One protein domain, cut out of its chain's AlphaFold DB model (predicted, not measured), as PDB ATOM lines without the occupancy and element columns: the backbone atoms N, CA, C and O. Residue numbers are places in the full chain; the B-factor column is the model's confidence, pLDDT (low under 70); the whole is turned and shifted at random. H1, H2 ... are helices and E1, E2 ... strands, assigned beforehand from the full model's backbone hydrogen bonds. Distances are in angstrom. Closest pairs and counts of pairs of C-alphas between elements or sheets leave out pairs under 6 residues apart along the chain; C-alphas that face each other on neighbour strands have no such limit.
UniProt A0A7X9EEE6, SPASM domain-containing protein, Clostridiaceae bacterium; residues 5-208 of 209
ATOM      1  N   TYR A   5     367.315 239.128 270.102       97.50
ATOM      2  CA  TYR A   5     367.598 237.754 270.498       97.50
ATOM      3  C   TYR A   5     367.501 237.602 272.009       97.50
ATOM      4  O   TYR A   5     367.978 238.462 272.745       97.50
ATOM      5  N   THR A   6     366.955 236.475 272.456       96.94
ATOM      6  CA  THR A   6     367.078 236.022 273.843       96.94
ATOM      7  C   THR A   6     367.929 234.763 273.856       96.94
ATOM      8  O   THR A   6     367.606 233.801 273.159       96.94
ATOM      9  N   LEU A   7     369.017 234.767 274.621       96.81
ATOM     10  CA  LEU A   7     369.969 233.663 274.699       96.81
ATOM     11  C   LEU A   7     369.989 233.117 276.124       96.81
ATOM     12  O   LEU A   7     370.252 233.853 277.077       96.81
ATOM     13  N   THR A   8     369.746 231.817 276.263       96.25
ATOM     14  CA  THR A   8     369.928 231.129 277.542       96.25
ATOM     15  C   THR A   8     371.387 230.713 277.692       96.25
ATOM     16  O   THR A   8     371.890 229.911 276.900       96.25
ATOM     17  N   VAL A   9     372.059 231.235 278.715       97.00
ATOM     18  CA  VAL A   9     373.451 230.929 279.050       97.00
ATOM     19  C   VAL A   9     373.491 229.691 279.939       97.00
ATOM     20  O   VAL A   9     372.997 229.702 281.063       97.00
ATOM     21  N   SER A  10     374.108 228.625 279.451       97.19
ATOM     22  CA  SER A  10     374.358 227.382 280.173       97.19
ATOM     23  C   SER A  10     375.855 227.095 280.235       97.19
ATOM     24  O   SER A  10     376.651 227.674 279.496       97.19
ATOM     25  N   ARG A  11     376.257 226.144 281.079       97.19
ATOM     26  CA  ARG A  11     377.650 225.683 281.157       97.19
ATOM     27  C   ARG A  11     378.218 225.269 279.800       97.19
ATOM     28  O   ARG A  11     379.399 225.476 279.546       97.19
ATOM     29  N   GLN A  12     377.379 224.685 278.949       96.31
ATOM     30  CA  GLN A  12     377.787 224.111 277.668       96.31
ATOM     31  C   GLN A  12     377.997 225.162 276.575       96.31
ATOM     32  O   GLN A  12     378.734 224.904 275.629       96.31
ATOM     33  N   ASN A  13     377.346 226.325 276.678       96.06
ATOM     34  CA  ASN A  13     377.412 227.362 275.647       96.06
ATOM     35  C   ASN A  13     378.008 228.688 276.136       96.06
ATOM     36  O   ASN A  13     378.212 229.575 275.312       96.06
ATOM     37  N   ALA A  14     378.305 228.839 277.431       95.25
ATOM     38  CA  ALA A  14     378.773 230.106 277.982       95.25
ATOM     39  C   ALA A  14     380.046 230.610 277.295       95.25
ATOM     40  O   ALA A  14     380.156 231.807 277.065       95.25
ATOM     41  N   ASP A  15     380.964 229.722 276.903       90.56
ATOM     42  CA  ASP A  15     382.180 230.113 276.180       90.56
ATOM     43  C   ASP A  15     381.919 230.548 274.733       90.56
ATOM     44  O   ASP A  15     382.609 231.432 274.242       90.56
ATOM     45  N   VAL A  16     380.890 229.994 274.083       91.38
ATOM     46  CA  VAL A  16     380.444 230.427 272.746       91.38
ATOM     47  C   VAL A  16     379.719 231.769 272.825       91.38
ATOM     48  O   VAL A  16     379.886 232.624 271.964       91.38
ATOM     49  N   ILE A  17     378.909 231.977 273.867       93.81
ATOM     50  CA  ILE A  17     378.249 233.267 274.108       93.81
ATOM     51  C   ILE A  17     379.296 234.319 274.494       93.81
ATOM     52  O   ILE A  17     379.188 235.471 274.096       93.81
ATOM     53  N   ALA A  18     380.341 233.940 275.218       89.38
ATOM     54  CA  ALA A  18     381.475 234.787 275.568       89.38
ATOM     55  C   ALA A  18     382.439 235.034 274.382       89.38
ATOM     56  O   ALA A  18     383.656 235.047 274.566       89.38
ATOM     57  N   ASP A  19     381.902 235.264 273.183       90.56
ATOM     58  CA  ASP A  19     382.643 235.552 271.955       90.56
ATOM     59  C   ASP A  19     382.148 236.866 271.321       90.56
ATOM     60  O   ASP A  19     380.952 237.084 271.108       90.56
ATOM     61  N   GLU A  20     383.080 237.772 271.023       92.25
ATOM     62  CA  GLU A  20     382.781 239.063 270.400       92.25
ATOM     63  C   GLU A  20     382.270 238.902 268.961       92.25
ATOM     64  O   GLU A  20     381.370 239.648 268.562       92.25
ATOM     65  N   ASP A  21     382.774 237.922 268.209       94.06
ATOM     66  CA  ASP A  21     382.375 237.707 266.813       94.06
ATOM     67  C   ASP A  21     380.945 237.172 266.714       94.06
ATOM     68  O   ASP A  21     380.174 237.600 265.850       94.06
ATOM     69  N   PHE A  22     380.533 236.337 267.671       94.38
ATOM     70  CA  PHE A  22     379.146 235.892 267.779       94.38
ATOM     71  C   PHE A  22     378.185 237.074 267.970       94.38
ATOM     72  O   PHE A  22     377.175 237.181 267.275       94.38
ATOM     73  N   PHE A  23     378.521 238.020 268.852       95.25
ATOM     74  CA  PHE A  23     377.703 239.219 269.048       95.25
ATOM     75  C   PHE A  23     377.705 240.151 267.836       95.25
ATOM     76  O   PHE A  23     376.663 240.729 267.525       95.25
ATOM     77  N   ARG A  24     378.835 240.294 267.133       94.94
ATOM     78  CA  ARG A  24     378.894 241.061 265.878       94.94
ATOM     79  C   ARG A  24     377.937 240.492 264.843       94.94
ATOM     80  O   ARG A  24     377.136 241.249 264.303       94.94
ATOM     81  N   TYR A  25     377.943 239.174 264.666       95.69
ATOM     82  CA  TYR A  25     377.002 238.493 263.784       95.69
ATOM     83  C   TYR A  25     375.539 238.790 264.155       95.69
ATOM     84  O   TYR A  25     374.744 239.139 263.284       95.69
ATOM     85  N   LEU A  26     375.174 238.736 265.444       95.62
ATOM     86  CA  LEU A  26     373.810 239.074 265.886       95.62
ATOM     87  C   LEU A  26     373.435 240.534 265.589       95.62
ATOM     88  O   LEU A  26     372.282 240.818 265.274       95.62
ATOM     89  N   VAL A  27     374.385 241.462 265.692       95.88
ATOM     90  CA  VAL A  27     374.166 242.882 265.375       95.88
ATOM     91  C   VAL A  27     373.995 243.095 263.872       95.88
ATOM     92  O   VAL A  27     373.136 243.873 263.461       95.88
ATOM     93  N   GLU A  28     374.769 242.392 263.046       96.50
ATOM     94  CA  GLU A  28     374.715 242.483 261.581       96.50
ATOM     95  C   GLU A  28     373.363 242.058 261.001       96.50
ATOM     96  O   GLU A  28     372.967 242.561 259.948       96.50
ATOM     97  N   THR A  29     372.598 241.212 261.700       96.44
ATOM     98  CA  THR A  29     371.222 240.889 261.282       96.44
ATOM     99  C   THR A  29     370.264 242.080 261.413       96.44
ATOM    100  O   THR A  29     369.170 242.055 260.844       96.44
ATOM    101  N   GLY A  30     370.662 243.134 262.135       95.75
ATOM    102  CA  GLY A  30     369.855 244.317 262.435       95.75
ATOM    103  C   GLY A  30     369.191 244.287 263.815       95.75
ATOM    104  O   GLY A  30     368.274 245.077 264.063       95.75
ATOM    105  N   ALA A  31     369.610 243.382 264.710       96.62
ATOM    106  CA  ALA A  31     369.039 243.273 266.048       96.62
ATOM    107  C   ALA A  31     369.236 244.562 266.857       96.62
ATOM    108  O   ALA A  31     370.324 245.128 266.930       96.62
ATOM    109  N   SER A  32     368.163 245.011 267.505       95.81
ATOM    110  CA  SER A  32     368.160 246.205 268.358       95.81
ATOM    111  C   SER A  32     368.393 245.876 269.835       95.81
ATOM    112  O   SER A  32     368.838 246.736 270.596       95.81
ATOM    113  N   ILE A  33     368.094 244.639 270.243       97.50
ATOM    114  CA  ILE A  33     368.237 244.162 271.619       97.50
ATOM    115  C   ILE A  33     368.762 242.724 271.656       97.50
ATOM    116  O   ILE A  33     368.364 241.879 270.855       97.50
ATOM    117  N   ILE A  34     369.650 242.445 272.604       97.44
ATOM    118  CA  ILE A  34     370.109 241.098 272.940       97.44
ATOM    119  C   ILE A  34     369.925 240.916 274.445       97.44
ATOM    120  O   ILE A  34     370.460 241.688 275.239       97.44
ATOM    121  N   TRP A  35     369.157 239.906 274.832       97.31
ATOM    122  CA  TRP A  35     368.848 239.577 276.216       97.31
ATOM    123  C   TRP A  35     369.491 238.244 276.587       97.31
ATOM    124  O   TRP A  35     369.201 237.217 275.979       97.31
ATOM    125  N   LEU A  36     370.344 238.240 277.598       97.19
ATOM    126  CA  LEU A  36     370.935 237.036 278.160       97.19
ATOM    127  C   LEU A  36     370.180 236.659 279.428       97.19
ATOM    128  O   LEU A  36     369.904 237.515 280.268       97.19
ATOM    129  N   SER A  37     369.863 235.376 279.558       94.56
ATOM    130  CA  SER A  37     369.315 234.796 280.781       94.56
ATOM    131  C   SER A  37     370.160 233.596 281.166       94.56
ATOM    132  O   SER A  37     370.363 232.690 280.362       94.56
ATOM    133  N   THR A  38     370.644 233.566 282.394       94.56
ATOM    134  CA  THR A  38     371.354 232.413 282.935       94.56
ATOM    135  C   THR A  38     370.385 231.250 283.096       94.56
ATOM    136  O   THR A  38     369.227 231.423 283.476       94.56
ATOM    137  N   TYR A  39     370.847 230.043 282.791       95.00
ATOM    138  CA  TYR A  39     370.103 228.834 283.082       95.00
ATOM    139  C   TYR A  39     369.906 228.708 284.598       95.00
ATOM    140  O   TYR A  39     370.871 228.588 285.356       95.00
ATOM    141  N   LEU A  40     368.644 228.698 285.021       92.00
ATOM    142  CA  LEU A  40     368.232 228.436 286.393       92.00
ATOM    143  C   LEU A  40     367.639 227.022 286.467       92.00
ATOM    144  O   LEU A  40     366.836 226.661 285.603       92.00
ATOM    145  N   PRO A  41     367.996 226.212 287.479       87.69
ATOM    146  CA  PRO A  41     367.514 224.842 287.599       87.69
ATOM    147  C   PRO A  41     366.085 224.816 288.164       87.69
ATOM    148  O   PRO A  41     365.853 224.459 289.312       87.69
ATOM    149  N   VAL A  42     365.109 225.219 287.353       85.69
ATOM    150  CA  VAL A  42     363.690 225.245 287.731       85.69
ATOM    151  C   VAL A  42     362.930 224.074 287.108       85.69
ATOM    152  O   VAL A  42     363.187 223.682 285.969       85.69
ATOM    153  N   GLY A  43     361.983 223.509 287.859       77.69
ATOM    154  CA  GLY A  43     361.148 222.388 287.424       77.69
ATOM    155  C   GLY A  43     361.673 220.998 287.809       77.69
ATOM    156  O   GLY A  43     362.809 220.818 288.242       77.69
ATOM    157  N   SER A  44     360.814 219.990 287.629       69.44
ATOM    158  CA  SER A  44     360.990 218.622 288.154       69.44
ATOM    159  C   SER A  44     362.093 217.787 287.491       69.44
ATOM    160  O   SER A  44     362.412 216.701 287.968       69.44
ATOM    161  N   LYS A  45     362.674 218.269 286.387       76.19
ATOM    162  CA  LYS A  45     363.763 217.607 285.644       76.19
ATOM    163  C   LYS A  45     364.929 218.557 285.375       76.19
ATOM    164  O   LYS A  45     365.559 218.478 284.323       76.19
ATOM    165  N   SER A  46     365.165 219.502 286.280       84.62
ATOM    166  CA  SER A  46     366.258 220.456 286.131       84.62
ATOM    167  C   SER A  46     367.616 219.749 286.188       84.62
ATOM    168  O   SER A  46     367.917 218.984 287.100       84.62
ATOM    169  N   ASP A  47     368.444 220.000 285.177       90.75
ATOM    170  CA  ASP A  47     369.808 219.481 285.099       90.75
ATOM    171  C   ASP A  47     370.787 220.485 285.724       90.75
ATOM    172  O   ASP A  47     371.019 221.565 285.177       90.75
ATOM    173  N   LEU A  48     371.368 220.142 286.877       92.38
ATOM    174  CA  LEU A  48     372.339 220.996 287.573       92.38
ATOM    175  C   LEU A  48     373.669 221.129 286.812       92.38
ATOM    176  O   LEU A  48     374.421 222.082 287.034       92.38
ATOM    177  N   SER A  49     373.969 220.206 285.893       94.19
ATOM    178  CA  SER A  49     375.173 220.272 285.059       94.19
ATOM    179  C   SER A  49     375.119 221.411 284.033       94.19
ATOM    180  O   SER A  49     376.163 221.861 283.560       94.19
ATOM    181  N   MET A  50     373.920 221.935 283.757       95.62
ATOM    182  CA  MET A  50     373.689 223.056 282.845       95.62
ATOM    183  C   MET A  50     373.930 224.426 283.485       95.62
ATOM    184  O   MET A  50     374.087 225.406 282.756       95.62
ATOM    185  N   ILE A  51     374.000 224.522 284.817       95.81
ATOM    186  CA  ILE A  51     374.266 225.789 285.518       95.81
ATOM    187  C   ILE A  51     375.680 226.268 285.154       95.81
ATOM    188  O   ILE A  51     376.637 225.520 285.402       95.81
ATOM    189  N   PRO A  52     375.858 227.481 284.591       96.62
ATOM    190  CA  PRO A  52     377.184 228.002 284.267       96.62
ATOM    191  C   PRO A  52     378.114 227.992 285.476       96.62
ATOM    192  O   PRO A  52     377.675 228.206 286.605       96.62
ATOM    193  N   LEU A  53     379.404 227.765 285.253       96.62
ATOM    194  CA  LEU A  53     380.399 227.874 286.319       96.62
ATOM    195  C   LEU A  53     380.522 229.334 286.804       96.62
ATOM    196  O   LEU A  53     380.263 230.255 286.019       96.62
ATOM    197  N   PRO A  54     380.933 229.580 288.063       95.06
ATOM    198  CA  PRO A  54     381.202 230.933 288.558       95.06
ATOM    199  C   PRO A  54     382.124 231.742 287.633       95.06
ATOM    200  O   PRO A  54     381.829 232.891 287.305       95.06
ATOM    201  N   GLU A  55     383.190 231.116 287.138       94.56
ATOM    202  CA  GLU A  55     384.175 231.711 286.234       94.56
ATOM    203  C   GLU A  55     383.544 232.105 284.894       94.56
ATOM    204  O   GLU A  55     383.829 233.178 284.365       94.56
ATOM    205  N   GLN A  56     382.629 231.279 284.371       95.19
ATOM    206  CA  GLN A  56     381.898 231.572 283.136       95.19
ATOM    207  C   GLN A  56     380.972 232.783 283.306       95.19
ATOM    208  O   GLN A  56     380.926 233.641 282.424       95.19
ATOM    209  N   ARG A  57     380.277 232.907 284.448       93.06
ATOM    210  CA  ARG A  57     379.432 234.082 284.736       93.06
ATOM    211  C   ARG A  57     380.246 235.367 284.829       93.06
ATOM    212  O   ARG A  57     379.856 236.388 284.267       93.06
ATOM    213  N   VAL A  58     381.385 235.303 285.511       91.69
ATOM    214  CA  VAL A  58     382.297 236.436 285.685       91.69
ATOM    215  C   VAL A  58     382.908 236.854 284.340       91.69
ATOM    216  O   VAL A  58     382.856 238.033 283.982       91.69
ATOM    217  N   LYS A  59     383.395 235.896 283.542       91.94
ATOM    218  CA  LYS A  59     383.900 236.123 282.175       91.94
ATOM    219  C   LYS A  59     382.848 236.792 281.287       91.94
ATOM    220  O   LYS A  59     383.150 237.794 280.632       91.94
ATOM    221  N   LEU A  60     381.614 236.281 281.301       92.94
ATOM    222  CA  LEU A  60     380.503 236.851 280.539       92.94
ATOM    223  C   LEU A  60     380.277 238.319 280.915       92.94
ATOM    224  O   LEU A  60     380.238 239.176 280.034       92.94
ATOM    225  N   GLN A  61     380.241 238.638 282.210       91.75
ATOM    226  CA  GLN A  61     380.038 240.008 282.674       91.75
ATOM    227  C   GLN A  61     381.082 240.996 282.123       91.75
ATOM    228  O   GLN A  61     380.739 242.130 281.751       91.75
ATOM    229  N   TYR A  62     382.354 240.593 282.046       88.88
ATOM    230  CA  TYR A  62     383.417 241.432 281.480       88.88
ATOM    231  C   TYR A  62     383.253 241.645 279.984       88.88
ATOM    232  O   TYR A  62     383.329 242.782 279.505       88.88
ATOM    233  N   ILE A  63     382.979 240.567 279.253       91.38
ATOM    234  CA  ILE A  63     382.793 240.616 277.805       91.38
ATOM    235  C   ILE A  63     381.598 241.501 277.464       91.38
ATOM    236  O   ILE A  63     381.751 242.452 276.698       91.38
ATOM    237  N   ILE A  64     380.452 241.309 278.117       93.62
ATOM    238  CA  ILE A  64     379.254 242.128 277.893       93.62
ATOM    239  C   ILE A  64     379.507 243.602 278.230       93.62
ATOM    240  O   ILE A  64     379.143 244.491 277.455       93.62
ATOM    241  N   SER A  65     380.229 243.889 279.319       91.19
ATOM    242  CA  SER A  65     380.638 245.261 279.664       91.19
ATOM    243  C   SER A  65     381.549 245.907 278.602       91.19
ATOM    244  O   SER A  65     381.558 247.134 278.440       91.19
ATOM    245  N   ARG A  66     382.339 245.117 277.865       93.00
ATOM    246  CA  ARG A  66     383.156 245.584 276.733       93.00
ATOM    247  C   ARG A  66     382.313 245.777 275.474       93.00
ATOM    248  O   ARG A  66     382.429 246.820 274.832       93.00
ATOM    249  N   LEU A  67     381.454 244.816 275.150       94.38
ATOM    250  CA  LEU A  67     380.618 244.833 273.948       94.38
ATOM    251  C   LEU A  67     379.641 246.009 273.936       94.38
ATOM    252  O   LEU A  67     379.520 246.670 272.908       94.38
ATOM    253  N   ARG A  68     379.055 246.368 275.085       94.44
ATOM    254  CA  ARG A  68     378.182 247.554 275.227       94.44
ATOM    255  C   ARG A  68     378.833 248.878 274.821       94.44
ATOM    256  O   ARG A  68     378.131 249.821 274.485       94.44
ATOM    257  N   ARG A  69     380.167 248.971 274.876       94.44
ATOM    258  CA  ARG A  69     380.920 250.168 274.459       94.44
ATOM    259  C   ARG A  69     381.290 250.156 272.976       94.44
ATOM    260  O   ARG A  69     381.703 251.186 272.454       94.44
ATOM    261  N   LYS A  70     381.201 248.996 272.322       94.50
ATOM    262  CA  LYS A  70     381.684 248.768 270.955       94.50
ATOM    263  C   LYS A  70     380.560 248.576 269.943       94.50
ATOM    264  O   LYS A  70     380.732 248.940 268.784       94.50
ATOM    265  N   LEU A  71     379.463 247.945 270.351       95.31
ATOM    266  CA  LEU A  71     378.401 247.511 269.454       95.31
ATOM    267  C   LEU A  71     377.168 248.413 269.603       95.31
ATOM    268  O   LEU A  71     376.775 248.716 270.731       95.31
ATOM    269  N   PRO A  72     376.530 248.823 268.495       94.44
ATOM    270  CA  PRO A  72     375.345 249.679 268.512       94.44
ATOM    271  C   PRO A  72     374.062 248.877 268.814       94.44
ATOM    272  O   PRO A  72     373.102 248.924 268.052       94.44
ATOM    273  N   VAL A  73     374.043 248.120 269.915       95.62
ATOM    274  CA  VAL A  73     372.910 247.275 270.332       95.62
ATOM    275  C   VAL A  73     372.706 247.346 271.844       95.62
ATOM    276  O   VAL A  73     373.665 247.447 272.612       95.62
ATOM    277  N   LEU A  74     371.451 247.272 272.293       96.19
ATOM    278  CA  LEU A  74     371.146 247.148 273.715       96.19
ATOM    279  C   LEU A  74     371.381 245.704 274.162       96.19
ATOM    280  O   LEU A  74     370.613 244.815 273.807       96.19
ATOM    281  N   ILE A  75     372.422 245.472 274.959       96.88
ATOM    282  CA  ILE A  75     372.696 244.155 275.548       96.88
ATOM    283  C   ILE A  75     372.273 244.170 277.012       96.88
ATOM    284  O   ILE A  75     372.768 245.009 277.767       96.88
ATOM    285  N   ILE A  76     371.426 243.232 277.424       95.56
ATOM    286  CA  ILE A  76     370.979 243.038 278.810       95.56
ATOM    287  C   ILE A  76     371.423 241.649 279.265       95.56
ATOM    288  O   ILE A  76     371.180 240.674 278.566       95.56
ATOM    289  N   ASP A  77     372.066 241.571 280.423       94.88
ATOM    290  CA  ASP A  77     372.431 240.331 281.108       94.88
ATOM    291  C   ASP A  77     371.609 240.244 282.392       94.88
ATOM    292  O   ASP A  77     371.908 240.923 283.371       94.88
ATOM    293  N   PHE A  78     370.520 239.475 282.359       92.12
ATOM    294  CA  PHE A  78     369.476 239.523 283.382       92.12
ATOM    295  C   PHE A  78     370.004 239.276 284.800       92.12
ATOM    296  O   PHE A  78     369.621 239.991 285.730       92.12
ATOM    297  N   GLU A  79     370.905 238.309 284.974       89.06
ATOM    298  CA  GLU A  79     371.491 238.007 286.273       89.06
ATOM    299  C   GLU A  79     372.638 238.947 286.633       89.06
ATOM    300  O   GLU A  79     372.662 239.439 287.759       89.06
ATOM    301  N   ASN A  80     373.591 239.206 285.732       90.12
ATOM    302  CA  ASN A  80     374.779 239.974 286.114       90.12
ATOM    303  C   ASN A  80     374.540 241.502 286.140       90.12
ATOM    304  O   ASN A  80     375.272 242.235 286.817       90.12
ATOM    305  N   ASP A  81     373.493 242.001 285.472       92.62
ATOM    306  CA  ASP A  81     373.104 243.419 285.495       92.62
ATOM    307  C   ASP A  81     372.305 243.830 286.726       92.62
ATOM    308  O   ASP A  81     371.996 245.012 286.903       92.62
ATOM    309  N   SER A  82     372.007 242.902 287.626       89.75
ATOM    310  CA  SER A  82     371.376 243.199 288.911       89.75
ATOM    311  C   SER A  82     372.077 244.311 289.699       89.75
ATOM    312  O   SER A  82     371.417 245.038 290.443       89.75
ATOM    313  N   ARG A  83     373.387 244.523 289.498       85.81
ATOM    314  CA  ARG A  83     374.132 245.676 290.043       85.81
ATOM    315  C   ARG A  83     373.541 247.031 289.652       85.81
ATOM    316  O   ARG A  83     373.556 247.959 290.453       85.81
ATOM    317  N   TYR A  84     372.984 247.142 288.450       89.25
ATOM    318  CA  TYR A  84     372.409 248.382 287.932       89.25
ATOM    319  C   TYR A  84     370.998 248.645 288.454       89.25
ATOM    320  O   TYR A  84     370.539 249.785 288.453       89.25
ATOM    321  N   VAL A  85     370.314 247.603 288.930       88.75
ATOM    322  CA  VAL A  85     368.961 247.696 289.494       88.75
ATOM    323  C   VAL A  85     368.942 247.495 291.014       88.75
ATOM    324  O   VAL A  85     367.888 247.597 291.640       88.75
ATOM    325  N   GLY A  86     370.094 247.292 291.654       87.94
ATOM    326  CA  GLY A  86     370.207 247.138 293.106       87.94
ATOM    327  C   GLY A  86     369.707 245.784 293.621       87.94
ATOM    328  O   GLY A  86     369.007 245.742 294.635       87.94
ATOM    329  N   GLY A  87     370.029 244.699 292.915       91.69
ATOM    330  CA  GLY A  87     369.700 243.318 293.279       91.69
ATOM    331  C   GLY A  87     368.417 242.796 292.627       91.69
ATOM    332  O   GLY A  87     367.992 243.289 291.585       91.69
ATOM    333  N   CYS A  88     367.794 241.790 293.250       93.56
ATOM    334  CA  CYS A  88     366.543 241.212 292.760       93.56
ATOM    335  C   CYS A  88     365.445 242.277 292.631       93.56
ATOM    336  O   CYS A  88     365.253 243.123 293.511       93.56
ATOM    337  N   THR A  89     364.718 242.213 291.521       93.69
ATOM    338  CA  THR A  89     363.616 243.117 291.179       93.69
ATOM    339  C   THR A  89     362.234 242.492 291.403       93.69
ATOM    340  O   THR A  89     361.229 243.186 291.225       93.69
ATOM    341  N   GLY A  90     362.184 241.211 291.792       95.44
ATOM    342  CA  GLY A  90     360.958 240.434 291.984       95.44
ATOM    343  C   GLY A  90     360.194 240.817 293.251       95.44
ATOM    344  O   GLY A  90     360.581 241.747 293.966       95.44
ATOM    345  N   ALA A  91     359.116 240.082 293.534       96.50
ATOM    346  CA  ALA A  91     358.187 240.363 294.641       96.50
ATOM    347  C   ALA A  91     357.596 241.784 294.573       96.50
ATOM    348  O   ALA A  91     357.419 242.465 295.589       96.50
ATOM    349  N   GLY A  92     357.336 242.268 293.354       95.12
ATOM    350  CA  GLY A  92     356.689 243.556 293.139       95.12
ATOM    351  C   GLY A  92     357.574 244.778 293.384       95.12
ATOM    352  O   GLY A  92     357.073 245.895 293.316       95.12
ATOM    353  N   ARG A  93     358.882 244.608 293.640       94.38
ATOM    354  CA  ARG A  93     359.803 245.750 293.787       94.38
ATOM    355  C   ARG A  93     359.913 246.543 292.485       94.38
ATOM    356  O   ARG A  93     359.921 247.770 292.506       94.38
ATOM    357  N   ARG A  94     360.034 245.836 291.359       92.94
ATOM    358  CA  ARG A  94     359.905 246.396 290.000       92.94
ATOM    359  C   ARG A  94     359.196 245.458 289.029       92.94
ATOM    360  O   ARG A  94     358.721 245.927 288.003       92.94
ATOM    361  N   PHE A  95     359.135 244.160 289.329       93.56
ATOM    362  CA  PHE A  95     358.390 243.199 288.526       93.56
ATOM    363  C   PHE A  95     357.761 242.097 289.383       93.56
ATOM    364  O   PHE A  95     358.153 241.858 290.529       93.56
ATOM    365  N   LEU A  96     356.777 241.439 288.785       96.69
ATOM    366  CA  LEU A  96     356.160 240.188 289.207       96.69
ATOM    367  C   LEU A  96     355.697 239.452 287.947       96.69
ATOM    368  O   LEU A  96     355.729 240.023 286.852       96.69
ATOM    369  N   HIS A  97     355.270 238.206 288.087       97.38
ATOM    370  CA  HIS A  97     354.752 237.415 286.978       97.38
ATOM    371  C   HIS A  97     353.307 236.999 287.260       97.38
ATOM    372  O   HIS A  97     352.994 236.588 288.368       97.38
ATOM    373  N   ILE A  98     352.424 237.111 286.267       97.62
ATOM    374  CA  ILE A  98     351.074 236.541 286.325       97.62
ATOM    375  C   ILE A  98     351.034 235.429 285.287       97.62
ATOM    376  O   ILE A  98     351.175 235.702 284.094       97.62
ATOM    377  N   ASN A  99     350.893 234.186 285.736       96.06
ATOM    378  CA  ASN A  99     350.878 233.048 284.822       96.06
ATOM    379  C   ASN A  99     349.505 232.883 284.135       96.06
ATOM    380  O   ASN A  99     348.554 233.622 284.394       96.06
ATOM    381  N   ASN A 100     349.380 231.888 283.254       95.62
ATOM    382  CA  ASN A 100     348.154 231.631 282.489       95.62
ATOM    383  C   ASN A 100     346.926 231.255 283.345       95.62
ATOM    384  O   ASN A 100     345.803 231.390 282.867       95.62
ATOM    385  N   ASN A 101     347.124 230.818 284.590       96.81
ATOM    386  CA  ASN A 101     346.051 230.525 285.542       96.81
ATOM    387  C   ASN A 101     345.657 231.753 286.384       96.81
ATOM    388  O   ASN A 101     344.771 231.657 287.229       96.81
ATOM    389  N   GLY A 102     346.308 232.903 286.177       97.62
ATOM    390  CA  GLY A 102     346.090 234.119 286.962       97.62
ATOM    391  C   GLY A 102     346.873 234.170 288.277       97.62
ATOM    392  O   GLY A 102     346.718 235.130 289.030       97.62
ATOM    393  N   ASN A 103     347.724 233.180 288.569       97.69
ATOM    394  CA  ASN A 103     348.514 233.163 289.800       97.69
ATOM    395  C   ASN A 103     349.585 234.253 289.758       97.69
ATOM    396  O   ASN A 103     350.311 234.369 288.765       97.69
ATOM    397  N   ILE A 104     349.708 235.009 290.848       97.88
ATOM    398  CA  ILE A 104     350.650 236.120 290.987       97.88
ATOM    399  C   ILE A 104     351.936 235.596 291.642       97.88
ATOM    400  O   ILE A 104     352.014 235.390 292.853       97.88
ATOM    401  N   GLU A 105     352.949 235.363 290.817       96.88
ATOM    402  CA  GLU A 105     354.251 234.807 291.177       96.88
ATOM    403  C   GLU A 105     355.307 235.908 291.397       96.88
ATOM    404  O   GLU A 105     355.283 236.983 290.788       96.88
ATOM    405  N   VAL A 106     356.289 235.609 292.251       95.06
ATOM    406  CA  VAL A 106     357.382 236.521 292.641       95.06
ATOM    407  C   VAL A 106     358.250 236.932 291.452       95.06
ATOM    408  O   VAL A 106     358.614 238.104 291.321       95.06
ATOM    409  N   CYS A 107     358.598 235.961 290.611       94.31
ATOM    410  CA  CYS A 107     359.196 236.135 289.300       94.31
ATOM    411  C   CYS A 107     358.728 235.027 288.351       94.31
ATOM    412  O   CYS A 107     358.136 234.035 288.774       94.31
ATOM    413  N   ASN A 108     359.054 235.159 287.068       91.69
ATOM    414  CA  ASN A 108     358.736 234.169 286.037       91.69
ATOM    415  C   ASN A 108     359.425 232.802 286.232       91.69
ATOM    416  O   ASN A 108     359.093 231.869 285.511       91.69
ATOM    417  N   PHE A 109     360.372 232.685 287.171       91.25
ATOM    418  CA  PHE A 109     361.106 231.450 287.471       91.25
ATOM    419  C   PHE A 109     360.701 230.784 288.798       91.25
ATOM    420  O   PHE A 109     360.995 229.611 288.999       91.25
ATOM    421  N   THR A 110     360.056 231.499 289.728       88.81
ATOM    422  CA  THR A 110     359.793 230.986 291.085       88.81
ATOM    423  C   THR A 110     358.628 230.001 291.160       88.81
ATOM    424  O   THR A 110     358.645 229.129 292.013       88.81
ATOM    425  N   HIS A 111     357.627 230.100 290.281       91.25
ATOM    426  CA  HIS A 111     356.502 229.153 290.178       91.25
ATOM    427  C   HIS A 111     355.788 228.767 291.494       91.25
ATOM    428  O   HIS A 111     355.206 227.687 291.615       91.25
ATOM    429  N   PHE A 112     355.780 229.680 292.464       94.00
ATOM    430  CA  PHE A 112     354.934 229.659 293.651       94.00
ATOM    431  C   PHE A 112     354.272 231.026 293.825       94.00
ATOM    432  O   PHE A 112     354.785 232.047 293.351       94.00
ATOM    433  N   TYR A 113     353.119 231.034 294.484       96.50
ATOM    434  CA  TYR A 113     352.244 232.196 294.600       96.50
ATOM    435  C   TYR A 113     351.433 232.139 295.894       96.50
ATOM    436  O   TYR A 113     351.218 231.064 296.449       96.50
ATOM    437  N   GLN A 114     350.953 233.288 296.358       97.38
ATOM    438  CA  GLN A 114     349.970 233.366 297.445       97.38
ATOM    439  C   GLN A 114     348.592 233.769 296.914       97.38
ATOM    440  O   GLN A 114     347.583 233.234 297.363       97.38
ATOM    441  N   ASP A 115     348.564 234.653 295.915       97.81
ATOM    442  CA  ASP A 115     347.343 235.289 295.427       97.81
ATOM    443  C   ASP A 115     347.094 235.027 293.941       97.81
ATOM    444  O   ASP A 115     348.014 234.743 293.166       97.81
ATOM    445  N   ASN A 116     345.832 235.169 293.539       98.00
ATOM    446  CA  ASN A 116     345.385 235.079 292.157       98.00
ATOM    447  C   ASN A 116     344.691 236.387 291.738       98.00
ATOM    448  O   ASN A 116     343.897 236.955 292.491       98.00
ATOM    449  N   ILE A 117     344.977 236.859 290.523       98.12
ATOM    450  CA  ILE A 117     344.467 238.132 289.991       98.12
ATOM    451  C   ILE A 117     342.943 238.150 289.799       98.12
ATOM    452  O   ILE A 117     342.346 239.220 289.707       98.12
ATOM    453  N   TYR A 118     342.303 236.982 289.733       97.81
ATOM    454  CA  TYR A 118     340.846 236.874 289.658       97.81
ATOM    455  C   TYR A 118     340.163 237.054 291.021       97.81
ATOM    456  O   TYR A 118     338.955 237.280 291.066       97.81
ATOM    457  N   GLU A 119     340.918 236.968 292.118       97.75
ATOM    458  CA  GLU A 119     340.398 237.011 293.490       97.75
ATOM    459  C   GLU A 119     340.802 238.286 294.235       97.75
ATOM    460  O   GLU A 119     340.046 238.775 295.073       97.75
ATOM    461  N   LYS A 120     341.986 238.833 293.931       97.12
ATOM    462  CA  LYS A 120     342.528 240.041 294.559       97.12
ATOM    463  C   LYS A 120     343.039 241.027 293.520       97.12
ATOM    464  O   LYS A 120     343.543 240.646 292.462       97.12
ATOM    465  N   SER A 121     342.963 242.313 293.848       97.62
ATOM    466  CA  SER A 121     343.608 243.353 293.052       97.62
ATOM    467  C   SER A 121     345.133 243.240 293.122       97.62
ATOM    468  O   SER A 121     345.708 242.712 294.076       97.62
ATOM    469  N   LEU A 122     345.819 243.813 292.128       96.44
ATOM    470  CA  LEU A 122     347.281 243.828 292.114       96.44
ATOM    471  C   LEU A 122     347.869 244.558 293.333       96.44
ATOM    472  O   LEU A 122     348.913 244.159 293.831       96.44
ATOM    473  N   ILE A 123     347.201 245.609 293.821       97.00
ATOM    474  CA  ILE A 123     347.648 246.373 294.994       97.00
ATOM    475  C   ILE A 123     347.599 245.497 296.250       97.00
ATOM    476  O   ILE A 123     348.561 245.482 297.011       97.00
ATOM    477  N   GLU A 124     346.522 244.731 296.434       97.81
ATOM    478  CA  GLU A 124     346.399 243.786 297.552       97.81
ATOM    479  C   GLU A 124     347.444 242.672 297.455       97.81
ATOM    480  O   GLU A 124     348.108 242.368 298.443       97.81
ATOM    481  N   ALA A 125     347.656 242.110 296.261       96.94
ATOM    482  CA  ALA A 125     348.645 241.052 296.055       96.94
ATOM    483  C   ALA A 125     350.094 241.531 296.262       96.94
ATOM    484  O   ALA A 125     350.934 240.808 296.801       96.94
ATOM    485  N   LEU A 126     350.401 242.775 295.880       96.94
ATOM    486  CA  LEU A 126     351.699 243.404 296.149       96.94
ATOM    487  C   LEU A 126     351.973 243.556 297.651       96.94
ATOM    488  O   LEU A 126     353.141 243.585 298.060       96.94
ATOM    489  N   ASP A 127     350.918 243.638 298.456       97.00
ATOM    490  CA  ASP A 127     350.961 243.767 299.909       97.00
ATOM    491  C   ASP A 127     350.755 242.424 300.642       97.00
ATOM    492  O   ASP A 127     350.572 242.391 301.856       97.00
ATOM    493  N   SER A 128     350.820 241.305 299.917       97.19
ATOM    494  CA  SER A 128     350.726 239.952 300.474       97.19
ATOM    495  C   SER A 128     351.883 239.603 301.408       97.19
ATOM    496  O   SER A 128     352.990 240.145 301.293       97.19
ATOM    497  N   ASP A 129     351.649 238.661 302.323       97.62
ATOM    498  CA  ASP A 129     352.662 238.225 303.286       97.62
ATOM    499  C   ASP A 129     353.878 237.613 302.590       97.62
ATOM    500  O   ASP A 129     355.005 237.947 302.946       97.62
ATOM    501  N   LEU A 130     353.675 236.828 301.529       97.56
ATOM    502  CA  LEU A 130     354.736 236.283 300.687       97.56
ATOM    503  C   LEU A 130     355.625 237.393 300.114       97.56
ATOM    504  O   LEU A 130     356.852 237.340 300.218       97.56
ATOM    505  N   PHE A 131     355.018 238.416 299.509       97.69
ATOM    506  CA  PHE A 131     355.771 239.494 298.875       97.69
ATOM    507  C   PHE A 131     356.461 240.384 299.913       97.69
ATOM    508  O   PHE A 131     357.620 240.766 299.719       97.69
ATOM    509  N   ARG A 132     355.789 240.700 301.028       97.69
ATOM    510  CA  ARG A 132     356.392 241.439 302.144       97.69
ATOM    511  C   ARG A 132     357.559 240.671 302.747       97.69
ATOM    512  O   ARG A 132     358.602 241.280 302.967       97.69
ATOM    513  N   GLU A 133     357.407 239.370 302.986       97.81
ATOM    514  CA  GLU A 133     358.453 238.535 303.570       97.81
ATOM    515  C   GLU A 133     359.686 238.524 302.676       97.81
ATOM    516  O   GLU A 133     360.766 238.863 303.142       97.81
ATOM    517  N   ILE A 134     359.532 238.287 301.370       97.12
ATOM    518  CA  ILE A 134     360.662 238.333 300.431       97.12
ATOM    519  C   ILE A 134     361.357 239.694 300.456       97.12
ATOM    520  O   ILE A 134     362.588 239.758 300.499       97.12
ATOM    521  N   ARG A 135     360.594 240.795 300.457       96.19
ATOM    522  CA  ARG A 135     361.168 242.148 300.478       96.19
ATOM    523  C   ARG A 135     361.941 242.458 301.761       96.19
ATOM    524  O   ARG A 135     362.885 243.236 301.675       96.19
ATOM    525  N   LYS A 136     361.621 241.846 302.911       96.12
ATOM    526  CA  LYS A 136     362.410 242.016 304.153       96.12
ATOM    527  C   LYS A 136     363.851 241.536 303.998       96.12
ATOM    528  O   LYS A 136     364.743 242.106 304.613       96.12
ATOM    529  N   TYR A 137     364.066 240.509 303.178       95.00
ATOM    530  CA  TYR A 137     365.394 239.964 302.910       95.00
ATOM    531  C   TYR A 137     366.079 240.635 301.717       95.00
ATOM    532  O   TYR A 137     367.230 240.323 301.454       95.00
ATOM    533  N   GLN A 138     365.415 241.516 300.960       93.44
ATOM    534  CA  GLN A 138     366.040 242.190 299.820       93.44
ATOM    535  C   GLN A 138     366.866 243.413 300.274       93.44
ATOM    536  O   GLN A 138     366.330 244.269 300.976       93.44
ATOM    537  N   PRO A 139     368.115 243.585 299.790       92.62
ATOM    538  CA  PRO A 139     368.879 242.656 298.948       92.62
ATOM    539  C   PRO A 139     369.356 241.418 299.730       92.62
ATOM    540  O   PRO A 139     369.837 241.541 300.848       92.62
ATOM    541  N   PHE A 140     369.265 240.229 299.116       91.62
ATOM    542  CA  PHE A 140     369.544 238.947 299.795       91.62
ATOM    543  C   PHE A 140     371.016 238.743 300.166       91.62
ATOM    544  O   PHE A 140     371.340 237.933 301.028       91.62
ATOM    545  N   CYS A 141     371.917 239.458 299.499       84.69
ATOM    546  CA  CYS A 141     373.327 239.513 299.846       84.69
ATOM    547  C   CYS A 141     373.919 240.859 299.407       84.69
ATOM    548  O   CYS A 141     373.379 241.520 298.514       84.69
ATOM    549  N   ASP A 142     375.050 241.236 300.006       83.69
ATOM    550  CA  ASP A 142     375.731 242.503 299.712       83.69
ATOM    551  C   ASP A 142     376.312 242.541 298.290       83.69
ATOM    552  O   ASP A 142     376.397 243.597 297.659       83.69
ATOM    553  N   CYS A 143     376.688 241.378 297.748       84.19
ATOM    554  CA  CYS A 143     377.175 241.277 296.382       84.19
ATOM    555  C   CYS A 143     376.014 241.298 295.392       84.19
ATOM    556  O   CYS A 143     375.292 240.316 295.205       84.19
ATOM    557  N   THR A 144     375.880 242.410 294.677       84.06
ATOM    558  CA  THR A 144     374.771 242.572 293.743       84.06
ATOM    559  C   THR A 144     374.788 241.564 292.594       84.06
ATOM    560  O   THR A 144     373.715 241.317 292.067       84.06
ATOM    561  N   TYR A 145     375.924 240.945 292.234       87.94
ATOM    562  CA  TYR A 145     376.026 239.944 291.148       87.94
ATOM    563  C   TYR A 145     375.416 238.573 291.473       87.94
ATOM    564  O   TYR A 145     375.260 237.735 290.585       87.94
ATOM    565  N   THR A 146     375.037 238.337 292.728       92.00
ATOM    566  CA  THR A 146     374.397 237.090 293.176       92.00
ATOM    567  C   THR A 146     372.979 237.355 293.701       92.00
ATOM    568  O   THR A 146     372.687 237.059 294.858       92.00
ATOM    569  N   PRO A 147     372.078 237.964 292.899       92.44
ATOM    570  CA  PRO A 147     370.817 238.519 293.387       92.44
ATOM    571  C   PRO A 147     369.683 237.498 293.512       92.44
ATOM    572  O   PRO A 147     368.649 237.832 294.079       92.44
ATOM    573  N   CYS A 148     369.784 236.321 292.896       94.44
ATOM    574  CA  CYS A 148     368.630 235.455 292.684       94.44
ATOM    575  C   CYS A 148     368.461 234.460 293.845       94.44
ATOM    576  O   CYS A 148     369.429 233.954 294.416       94.44
ATOM    577  N   LEU A 149     367.202 234.240 294.241       94.62
ATOM    578  CA  LEU A 149     366.811 233.297 295.298       94.62
ATOM    579  C   LEU A 149     366.999 231.841 294.880       94.62
ATOM    580  O   LEU A 149     367.142 230.981 295.738       94.62
ATOM    581  N   LEU A 150     366.977 231.572 293.577       93.25
ATOM    582  CA  LEU A 150     366.981 230.215 293.055       93.25
ATOM    583  C   LEU A 150     368.409 229.673 292.950       93.25
ATOM    584  O   LEU A 150     368.667 228.592 293.448       93.25
ATOM    585  N   ASP A 151     369.358 230.421 292.381       92.19
ATOM    586  CA  ASP A 151     370.726 229.929 292.143       92.19
ATOM    587  C   ASP A 151     371.705 230.201 293.299       92.19
ATOM    588  O   ASP A 151     372.484 229.324 293.672       92.19
ATOM    589  N   CYS A 152     371.681 231.403 293.879       94.75
ATOM    590  CA  CYS A 152     372.710 231.896 294.799       94.75
ATOM    591  C   CYS A 152     372.234 232.010 296.251       94.75
ATOM    592  O   CYS A 152     373.057 232.101 297.158       94.75
ATOM    593  N   ASN A 153     370.922 232.078 296.483       95.94
ATOM    594  CA  ASN A 153     370.355 232.349 297.806       95.94
ATOM    595  C   ASN A 153     369.226 231.365 298.160       95.94
ATOM    596  O   ASN A 153     368.215 231.762 298.748       95.94
ATOM    597  N   ALA A 154     369.392 230.086 297.798       95.38
ATOM    598  CA  ALA A 154     368.399 229.044 298.077       95.38
ATOM    599  C   ALA A 154     368.178 228.829 299.588       95.38
ATOM    600  O   ALA A 154     367.085 228.476 300.013       95.38
ATOM    601  N   ASP A 155     369.188 229.118 300.412       96.19
ATOM    602  CA  ASP A 155     369.107 229.120 301.877       96.19
ATOM    603  C   ASP A 155     368.147 230.185 302.429       96.19
ATOM    604  O   ASP A 155     367.390 229.945 303.376       96.19
ATOM    605  N   ILE A 156     368.162 231.366 301.815       96.62
ATOM    606  CA  ILE A 156     367.258 232.464 302.158       96.62
ATOM    607  C   ILE A 156     365.847 232.144 301.663       96.62
ATOM    608  O   ILE A 156     364.889 232.348 302.405       96.62
ATOM    609  N   LEU A 157     365.714 231.579 300.456       95.88
ATOM    610  CA  LEU A 157     364.423 231.117 299.943       95.88
ATOM    611  C   LEU A 157     363.787 230.078 300.874       95.88
ATOM    612  O   LEU A 157     362.625 230.227 301.242       95.88
ATOM    613  N   GLU A 158     364.549 229.070 301.302       94.94
ATOM    614  CA  GLU A 158     364.065 228.040 302.227       94.94
ATOM    615  C   GLU A 158     363.584 228.653 303.555       94.94
ATOM    616  O   GLU A 158     362.578 228.221 304.117       94.94
ATOM    617  N   SER A 159     364.278 229.684 304.048       95.38
ATOM    618  CA  SER A 159     363.900 230.401 305.273       95.38
ATOM    619  C   SER A 159     362.614 231.211 305.099       95.38
ATOM    620  O   SER A 159     361.737 231.143 305.955       95.38
ATOM    621  N   ILE A 160     362.472 231.922 303.975       96.12
ATOM    622  CA  ILE A 160     361.263 232.686 303.634       96.12
ATOM    623  C   ILE A 160     360.051 231.756 303.561       96.12
ATOM    624  O   ILE A 160     359.036 232.026 304.195       96.12
ATOM    625  N   LEU A 161     360.163 230.643 302.829       94.56
ATOM    626  CA  LEU A 161     359.053 229.711 302.607       94.56
ATOM    627  C   LEU A 161     358.571 229.025 303.896       94.56
ATOM    628  O   LEU A 161     357.444 228.547 303.941       94.56
ATOM    629  N   LYS A 162     359.384 228.992 304.961       95.06
ATOM    630  CA  LYS A 162     358.961 228.502 306.288       95.06
ATOM    631  C   LYS A 162     358.104 229.510 307.063       95.06
ATOM    632  O   LYS A 162     357.421 229.104 308.000       95.06
ATOM    633  N   ASN A 163     358.142 230.790 306.694       96.00
ATOM    634  CA  ASN A 163     357.487 231.878 307.425       96.00
ATOM    635  C   ASN A 163     356.160 232.332 306.802       96.00
ATOM    636  O   ASN A 163     355.478 233.172 307.389       96.00
ATOM    637  N   VAL A 164     355.806 231.833 305.618       96.19
ATOM    638  CA  VAL A 164     354.628 232.283 304.864       96.19
ATOM    639  C   VAL A 164     353.878 231.113 304.255       96.19
ATOM    640  O   VAL A 164     354.462 230.090 303.906       96.19
ATOM    641  N   GLU A 165     352.574 231.292 304.080       95.44
ATOM    642  CA  GLU A 165     351.762 230.367 303.299       95.44
ATOM    643  C   GLU A 165     351.919 230.651 301.804       95.44
ATOM    644  O   GLU A 165     351.947 231.802 301.360       95.44
ATOM    645  N   TYR A 166     352.014 229.585 301.016       95.31
ATOM    646  CA  TYR A 166     352.118 229.660 299.566       95.31
ATOM    647  C   TYR A 166     351.526 228.411 298.913       95.31
ATOM    648  O   TYR A 166     351.426 227.339 299.510       95.31
ATOM    649  N   ASN A 167     351.194 228.554 297.638       95.19
ATOM    650  CA  ASN A 167     350.809 227.488 296.729       95.19
ATOM    651  C   ASN A 167     351.874 227.337 295.634       95.19
ATOM    652  O   ASN A 167     352.611 228.277 295.330       95.19
ATOM    653  N   GLN A 168     351.955 226.157 295.020       93.00
ATOM    654  CA  GLN A 168     352.838 225.907 293.875       93.00
ATOM    655  C   GLN A 168     352.028 225.937 292.580       93.00
ATOM    656  O   GLN A 168     350.973 225.310 292.490       93.00
ATOM    657  N   SER A 169     352.526 226.636 291.561       90.00
ATOM    658  CA  SER A 169     351.847 226.750 290.263       90.00
ATOM    659  C   SER A 169     351.843 225.446 289.470       90.00
ATOM    660  O   SER A 169     350.999 225.257 288.596       90.00
ATOM    661  N   TYR A 170     352.764 224.536 289.774       85.81
ATOM    662  CA  TYR A 170     352.739 223.159 289.303       85.81
ATOM    663  C   TYR A 170     353.410 222.240 290.322       85.81
ATOM    664  O   TYR A 170     354.124 222.681 291.223       85.81
ATOM    665  N   LYS A 171     353.162 220.938 290.176       82.56
ATOM    666  CA  LYS A 171     353.687 219.921 291.084       82.56
ATOM    667  C   LYS A 171     355.221 219.925 291.080       82.56
ATOM    668  O   LYS A 171     355.829 219.884 290.015       82.56
ATOM    669  N   ASP A 172     355.817 219.913 292.269       83.44
ATOM    670  CA  ASP A 172     357.266 219.804 292.485       83.44
ATOM    671  C   ASP A 172     358.088 221.037 292.041       83.44
ATOM    672  O   ASP A 172     359.309 220.946 291.911       83.44
ATOM    673  N   ALA A 173     357.451 222.201 291.842       83.19
ATOM    674  CA  ALA A 173     358.124 223.457 291.479       83.19
ATOM    675  C   ALA A 173     359.221 223.866 292.475       83.19
ATOM    676  O   ALA A 173     360.220 224.468 292.083       83.19
ATOM    677  N   LEU A 174     359.040 223.515 293.752       85.94
ATOM    678  CA  LEU A 174     359.942 223.894 294.835       85.94
ATOM    679  C   LEU A 174     360.804 222.762 295.400       85.94
ATOM    680  O   LEU A 174     361.627 223.013 296.278       85.94
ATOM    681  N   THR A 175     360.664 221.531 294.901       86.81
ATOM    682  CA  THR A 175     361.319 220.348 295.487       86.81
ATOM    683  C   THR A 175     362.835 220.512 295.604       86.81
ATOM    684  O   THR A 175     363.400 220.201 296.650       86.81
ATOM    685  N   LEU A 176     363.484 221.072 294.579       86.81
ATOM    686  CA  LEU A 176     364.928 221.317 294.583       86.81
ATOM    687  C   LEU A 176     365.362 222.288 295.696       86.81
ATOM    688  O   LEU A 176     366.418 222.114 296.293       86.81
ATOM    689  N   PHE A 177     364.544 223.291 296.014       89.25
ATOM    690  CA  PHE A 177     364.885 224.327 296.997       89.25
ATOM    691  C   PHE A 177     364.651 223.886 298.449       89.25
ATOM    692  O   PHE A 177     364.942 224.639 299.373       89.25
ATOM    693  N   HIS A 178     364.161 222.660 298.656       89.69
ATOM    694  CA  HIS A 178     364.142 221.983 299.954       89.69
ATOM    695  C   HIS A 178     365.273 220.946 300.094       89.69
ATOM    696  O   HIS A 178     365.451 220.371 301.170       89.69
ATOM    697  N   ASP A 179     366.042 220.697 299.029       91.88
ATOM    698  CA  ASP A 179     367.169 219.769 299.043       91.88
ATOM    699  C   ASP A 179     368.392 220.413 299.714       91.88
ATOM    700  O   ASP A 179     368.915 221.443 299.277       91.88
ATOM    701  N   LYS A 180     368.884 219.777 300.783       94.62
ATOM    702  CA  LYS A 180     370.051 220.245 301.542       94.62
ATOM    703  C   LYS A 180     371.325 220.281 300.702       94.62
ATOM    704  O   LYS A 180     372.150 221.172 300.913       94.62
ATOM    705  N   GLU A 181     371.503 219.337 299.781       94.75
ATOM    706  CA  GLU A 181     372.673 219.301 298.902       94.75
ATOM    707  C   GLU A 181     372.649 220.480 297.932       94.75
ATOM    708  O   GLU A 181     373.669 221.149 297.744       94.75
ATOM    709  N   TYR A 182     371.474 220.797 297.383       94.50
ATOM    710  CA  TYR A 182     371.311 221.952 296.505       94.50
ATOM    711  C   TYR A 182     371.496 223.279 297.245       94.50
ATOM    712  O   TYR A 182     372.180 224.174 296.747       94.50
ATOM    713  N   ILE A 183     370.948 223.408 298.454       95.94
ATOM    714  CA  ILE A 183     371.139 224.603 299.286       95.94
ATOM    715  C   ILE A 183     372.631 224.825 299.576       95.94
ATOM    716  O   ILE A 183     373.125 225.952 299.478       95.94
ATOM    717  N   GLU A 184     373.376 223.764 299.888       97.19
ATOM    718  CA  GLU A 184     374.819 223.859 300.117       97.19
ATOM    719  C   GLU A 184     375.589 224.193 298.830       97.19
ATOM    720  O   GLU A 184     376.512 225.014 298.852       97.19
ATOM    721  N   PHE A 185     375.188 223.622 297.690       96.44
ATOM    722  CA  PHE A 185     375.709 224.007 296.378       96.44
ATOM    723  C   PHE A 185     375.483 225.500 296.104       96.44
ATOM    724  O   PHE A 185     376.435 226.199 295.761       96.44
ATOM    725  N   SER A 186     374.267 226.006 296.322       96.25
ATOM    726  CA  SER A 186     373.886 227.408 296.117       96.25
ATOM    727  C   SER A 186     374.758 228.366 296.938       96.25
ATOM    728  O   SER A 186     375.293 229.341 296.403       96.25
ATOM    729  N   LYS A 187     375.016 228.041 298.215       96.62
ATOM    730  CA  LYS A 187     375.916 228.820 299.084       96.62
ATOM    731  C   LYS A 187     377.349 228.863 298.560       96.62
ATOM    732  O   LYS A 187     377.945 229.941 298.513       96.62
ATOM    733  N   LYS A 188     377.903 227.710 298.168       97.19
ATOM    734  CA  LYS A 188     379.265 227.617 297.610       97.19
ATOM    735  C   LYS A 188     379.376 228.363 296.285       97.19
ATOM    736  O   LYS A 188     380.352 229.076 296.064       97.19
ATOM    737  N   TYR A 189     378.357 228.239 295.442       96.31
ATOM    738  CA  TYR A 189     378.259 228.928 294.163       96.31
ATOM    739  C   TYR A 189     378.261 230.451 294.347       96.31
ATOM    740  O   TYR A 189     379.097 231.140 293.758       96.31
ATOM    741  N   ARG A 190     377.414 230.965 295.252       95.44
ATOM    742  CA  ARG A 190     377.405 232.378 295.662       95.44
ATOM    743  C   ARG A 190     378.778 232.827 296.161       95.44
ATOM    744  O   ARG A 190     379.294 233.827 295.671       95.44
ATOM    745  N   ALA A 191     379.372 232.096 297.105       95.44
ATOM    746  CA  ALA A 191     380.660 232.457 297.696       95.44
ATOM    747  C   ALA A 191     381.775 232.549 296.641       95.44
ATOM    748  O   ALA A 191     382.529 233.520 296.637       95.44
ATOM    749  N   LYS A 192     381.828 231.598 295.700       95.69
ATOM    750  CA  LYS A 192     382.836 231.605 294.636       95.69
ATOM    751  C   LYS A 192     382.656 232.772 293.664       95.69
ATOM    752  O   LYS A 192     383.636 233.404 293.291       95.69
ATOM    753  N   ILE A 193     381.420 233.111 293.289       93.06
ATOM    754  CA  ILE A 193     381.157 234.303 292.461       93.06
ATOM    755  C   ILE A 193     381.612 235.577 293.185       93.06
ATOM    756  O   ILE A 193     382.236 236.447 292.582       93.06
ATOM    757  N   GLN A 194     381.316 235.688 294.482       91.69
ATOM    758  CA  GLN A 194     381.706 236.839 295.296       91.69
ATOM    759  C   GLN A 194     383.224 236.981 295.415       91.69
ATOM    760  O   GLN A 194     383.742 238.084 295.265       91.69
ATOM    761  N   GLU A 195     383.933 235.874 295.636       92.38
ATOM    762  CA  GLU A 195     385.398 235.813 295.617       92.38
ATOM    763  C   GLU A 195     385.947 236.350 294.286       92.38
ATOM    764  O   GLU A 195     386.705 237.318 294.281       92.38
ATOM    765  N   LEU A 196     385.477 235.808 293.158       91.31
ATOM    766  CA  LEU A 196     385.958 236.170 291.822       91.31
ATOM    767  C   LEU A 196     385.683 237.634 291.433       91.31
ATOM    768  O   LEU A 196     386.470 238.223 290.697       91.31
ATOM    769  N   PHE A 197     384.586 238.236 291.908       85.06
ATOM    770  CA  PHE A 197     384.313 239.662 291.675       85.06
ATOM    771  C   PHE A 197     385.072 240.600 292.626       85.06
ATOM    772  O   PHE A 197     385.236 241.776 292.296       85.06
ATOM    773  N   ASN A 198     385.519 240.115 293.788       78.06
ATOM    774  CA  ASN A 198     386.289 240.904 294.757       78.06
ATOM    775  C   ASN A 198     387.795 240.900 294.467       78.06
ATOM    776  O   ASN A 198     388.503 241.832 294.858       78.06
ATOM    777  N   GLU A 199     388.309 239.868 293.803       62.62
ATOM    778  CA  GLU A 199     389.703 239.845 293.384       62.62
ATOM    779  C   GLU A 199     389.984 240.935 292.337       62.62
ATOM    780  O   GLU A 199     389.297 241.061 291.326       62.62
ATOM    781  N   LYS A 200     391.091 241.673 292.511       51.03
ATOM    782  CA  LYS A 200     391.669 242.545 291.465       51.03
ATOM    783  C   LYS A 200     392.141 241.761 290.219       51.03
ATOM    784  O   LYS A 200     392.666 242.363 289.293       51.03
ATOM    785  N   ASN A 201     391.946 240.440 290.194       47.59
ATOM    786  CA  ASN A 201     392.401 239.490 289.172       47.59
ATOM    787  C   ASN A 201     391.459 239.364 287.972       47.59
ATOM    788  O   ASN A 201     391.630 238.473 287.142       47.59
ATOM    789  N   VAL A 202     390.485 240.261 287.855       52.44
ATOM    790  CA  VAL A 202     389.699 240.443 286.633       52.44
ATOM    791  C   VAL A 202     390.595 240.455 285.402       52.44
ATOM    792  O   VAL A 202     390.309 239.766 284.431       52.44
ATOM    793  N   ASP A 203     391.707 241.187 285.478       44.47
ATOM    794  CA  ASP A 203     392.658 241.310 284.379       44.47
ATOM    795  C   ASP A 203     393.395 239.982 284.100       44.47
ATOM    796  O   ASP A 203     393.631 239.653 282.944       44.47
ATOM    797  N   ILE A 204     393.643 239.143 285.115       48.19
ATOM    798  CA  ILE A 204     394.316 237.833 284.970       48.19
ATOM    799  C   ILE A 204     393.397 236.788 284.313       48.19
ATOM    800  O   ILE A 204     393.853 235.987 283.502       48.19
ATOM    801  N   LEU A 205     392.089 236.811 284.599       50.50
ATOM    802  CA  LEU A 205     391.104 235.978 283.886       50.50
ATOM    803  C   LEU A 205     390.982 236.359 282.398       50.50
ATOM    804  O   LEU A 205     390.503 235.555 281.598       50.50
ATOM    805  N   LEU A 206     391.401 237.575 282.035       51.19
ATOM    806  CA  LEU A 206     391.356 238.111 280.674       51.19
ATOM    807  C   LEU A 206     392.669 237.910 279.897       51.19
ATOM    808  O   LEU A 206     392.621 237.938 278.674       51.19
ATOM    809  N   GLU A 207     393.808 237.667 280.558       47.75
ATOM    810  CA  GLU A 207     395.114 237.425 279.905       47.75
ATOM    811  C   GLU A 207     395.199 236.079 279.149       47.75
ATOM    812  O   GLU A 207     396.154 235.840 278.413       47.75
ATOM    813  N   GLY A 208     394.197 235.207 279.301       51.22
ATOM    814  CA  GLY A 208     394.049 233.957 278.542       51.22
ATOM    815  C   GLY A 208     393.119 234.036 277.320       51.22
ATOM    816  O   GLY A 208     392.798 232.984 276.761       51.22
TER     817      GLY A 208
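This is residues 5 to 208 of the 209 residues of the protein "SPASM domain-containing protein" of Clostridiaceae bacterium (UniProt A0A7X9EEE6). Two lobes stand at the ends of the long axis, joined along one side by the long helix H9 with H7 at its beginning. One lobe is a small sheet, E1 E2 E3, with H3 over it and H1 and H2 at its rim; the other is the short hairpin E4 and E5 with H5 and H6, and between the lobes lie unnamed loops, among them residues 137 to 153. The printed part has 204 residues with ten named helices and five named strands, in the order E1 H1 H2 E2 H3 E3 H4 E4 E5 H5 H6 H7 H8 H9 H10, class mixed. The first sheet runs E1 E2 E3, parallel; E4 and E5 are antiparallel. The whole is compact, with a radius of gyration of the C-alphas of 17.8 A and spans of 52 by 38 by 30 A.

E1, residues 5 to 9, begins at C-alpha 5 (367.598, 237.754, 270.498). H1 is residues 14 to 17, H2 20 to 28, E2 33 to 38 with 16.6 A, H3 54 to 70 with 25.1 A, E3 74 to 77 and H4 82 to 85. E4 is residues 103 to 105, E5 112 to 116, H5 122 to 126, H6 129 to 136, H7 154 to 161 and H8 175 to 178. H9, residues 180 to 198, is 27.1 A long, and H10, residues 202 to 206, ends at C-alpha 206 (391.356, 238.111, 280.674).

E1 and E2 are parallel, with N 7 and O 35 2.8 A apart; E2 and E3 are parallel, with N 36 and O 76 at 2.7 A. E1, H1 H2, E2 and E2, H3, E3 are strand-helix-strand units, parallel neighbour strands with helices between, both with right-handed crossovers. H3 is over E2 and E3 at a height over the sheet of 9.7 A; H1 and H2 only graze the sheet. H9 touches H3, C-alphas of Ile 193 and Pro 54 being closest at 5.2 A, and H7, Ile 183 and Ala 154 at 5.4 A. H8 touches H7, C-alphas of Phe 177 and Ala 154 at 6.0 A. In the hairpin E4 and E5, N 104 and O 115 are 2.9 A apart. H4 touches no helix. Every O i to N i+4 pair is within hydrogen-bond range in H2, H5, H6, H7, H9 and H10, and 11 of 13 in H3; H1, H4 and H8 are too short for such a pair.

The farthest C-alphas, Glu 119 and Glu 207, are 56.4 A apart. The printed part has no cut. Long links join E2 to H3, H4 to E4, H6 to H7 and H7 to H8. pLDDT is under 70 at residue 44 and residues 199 to 208.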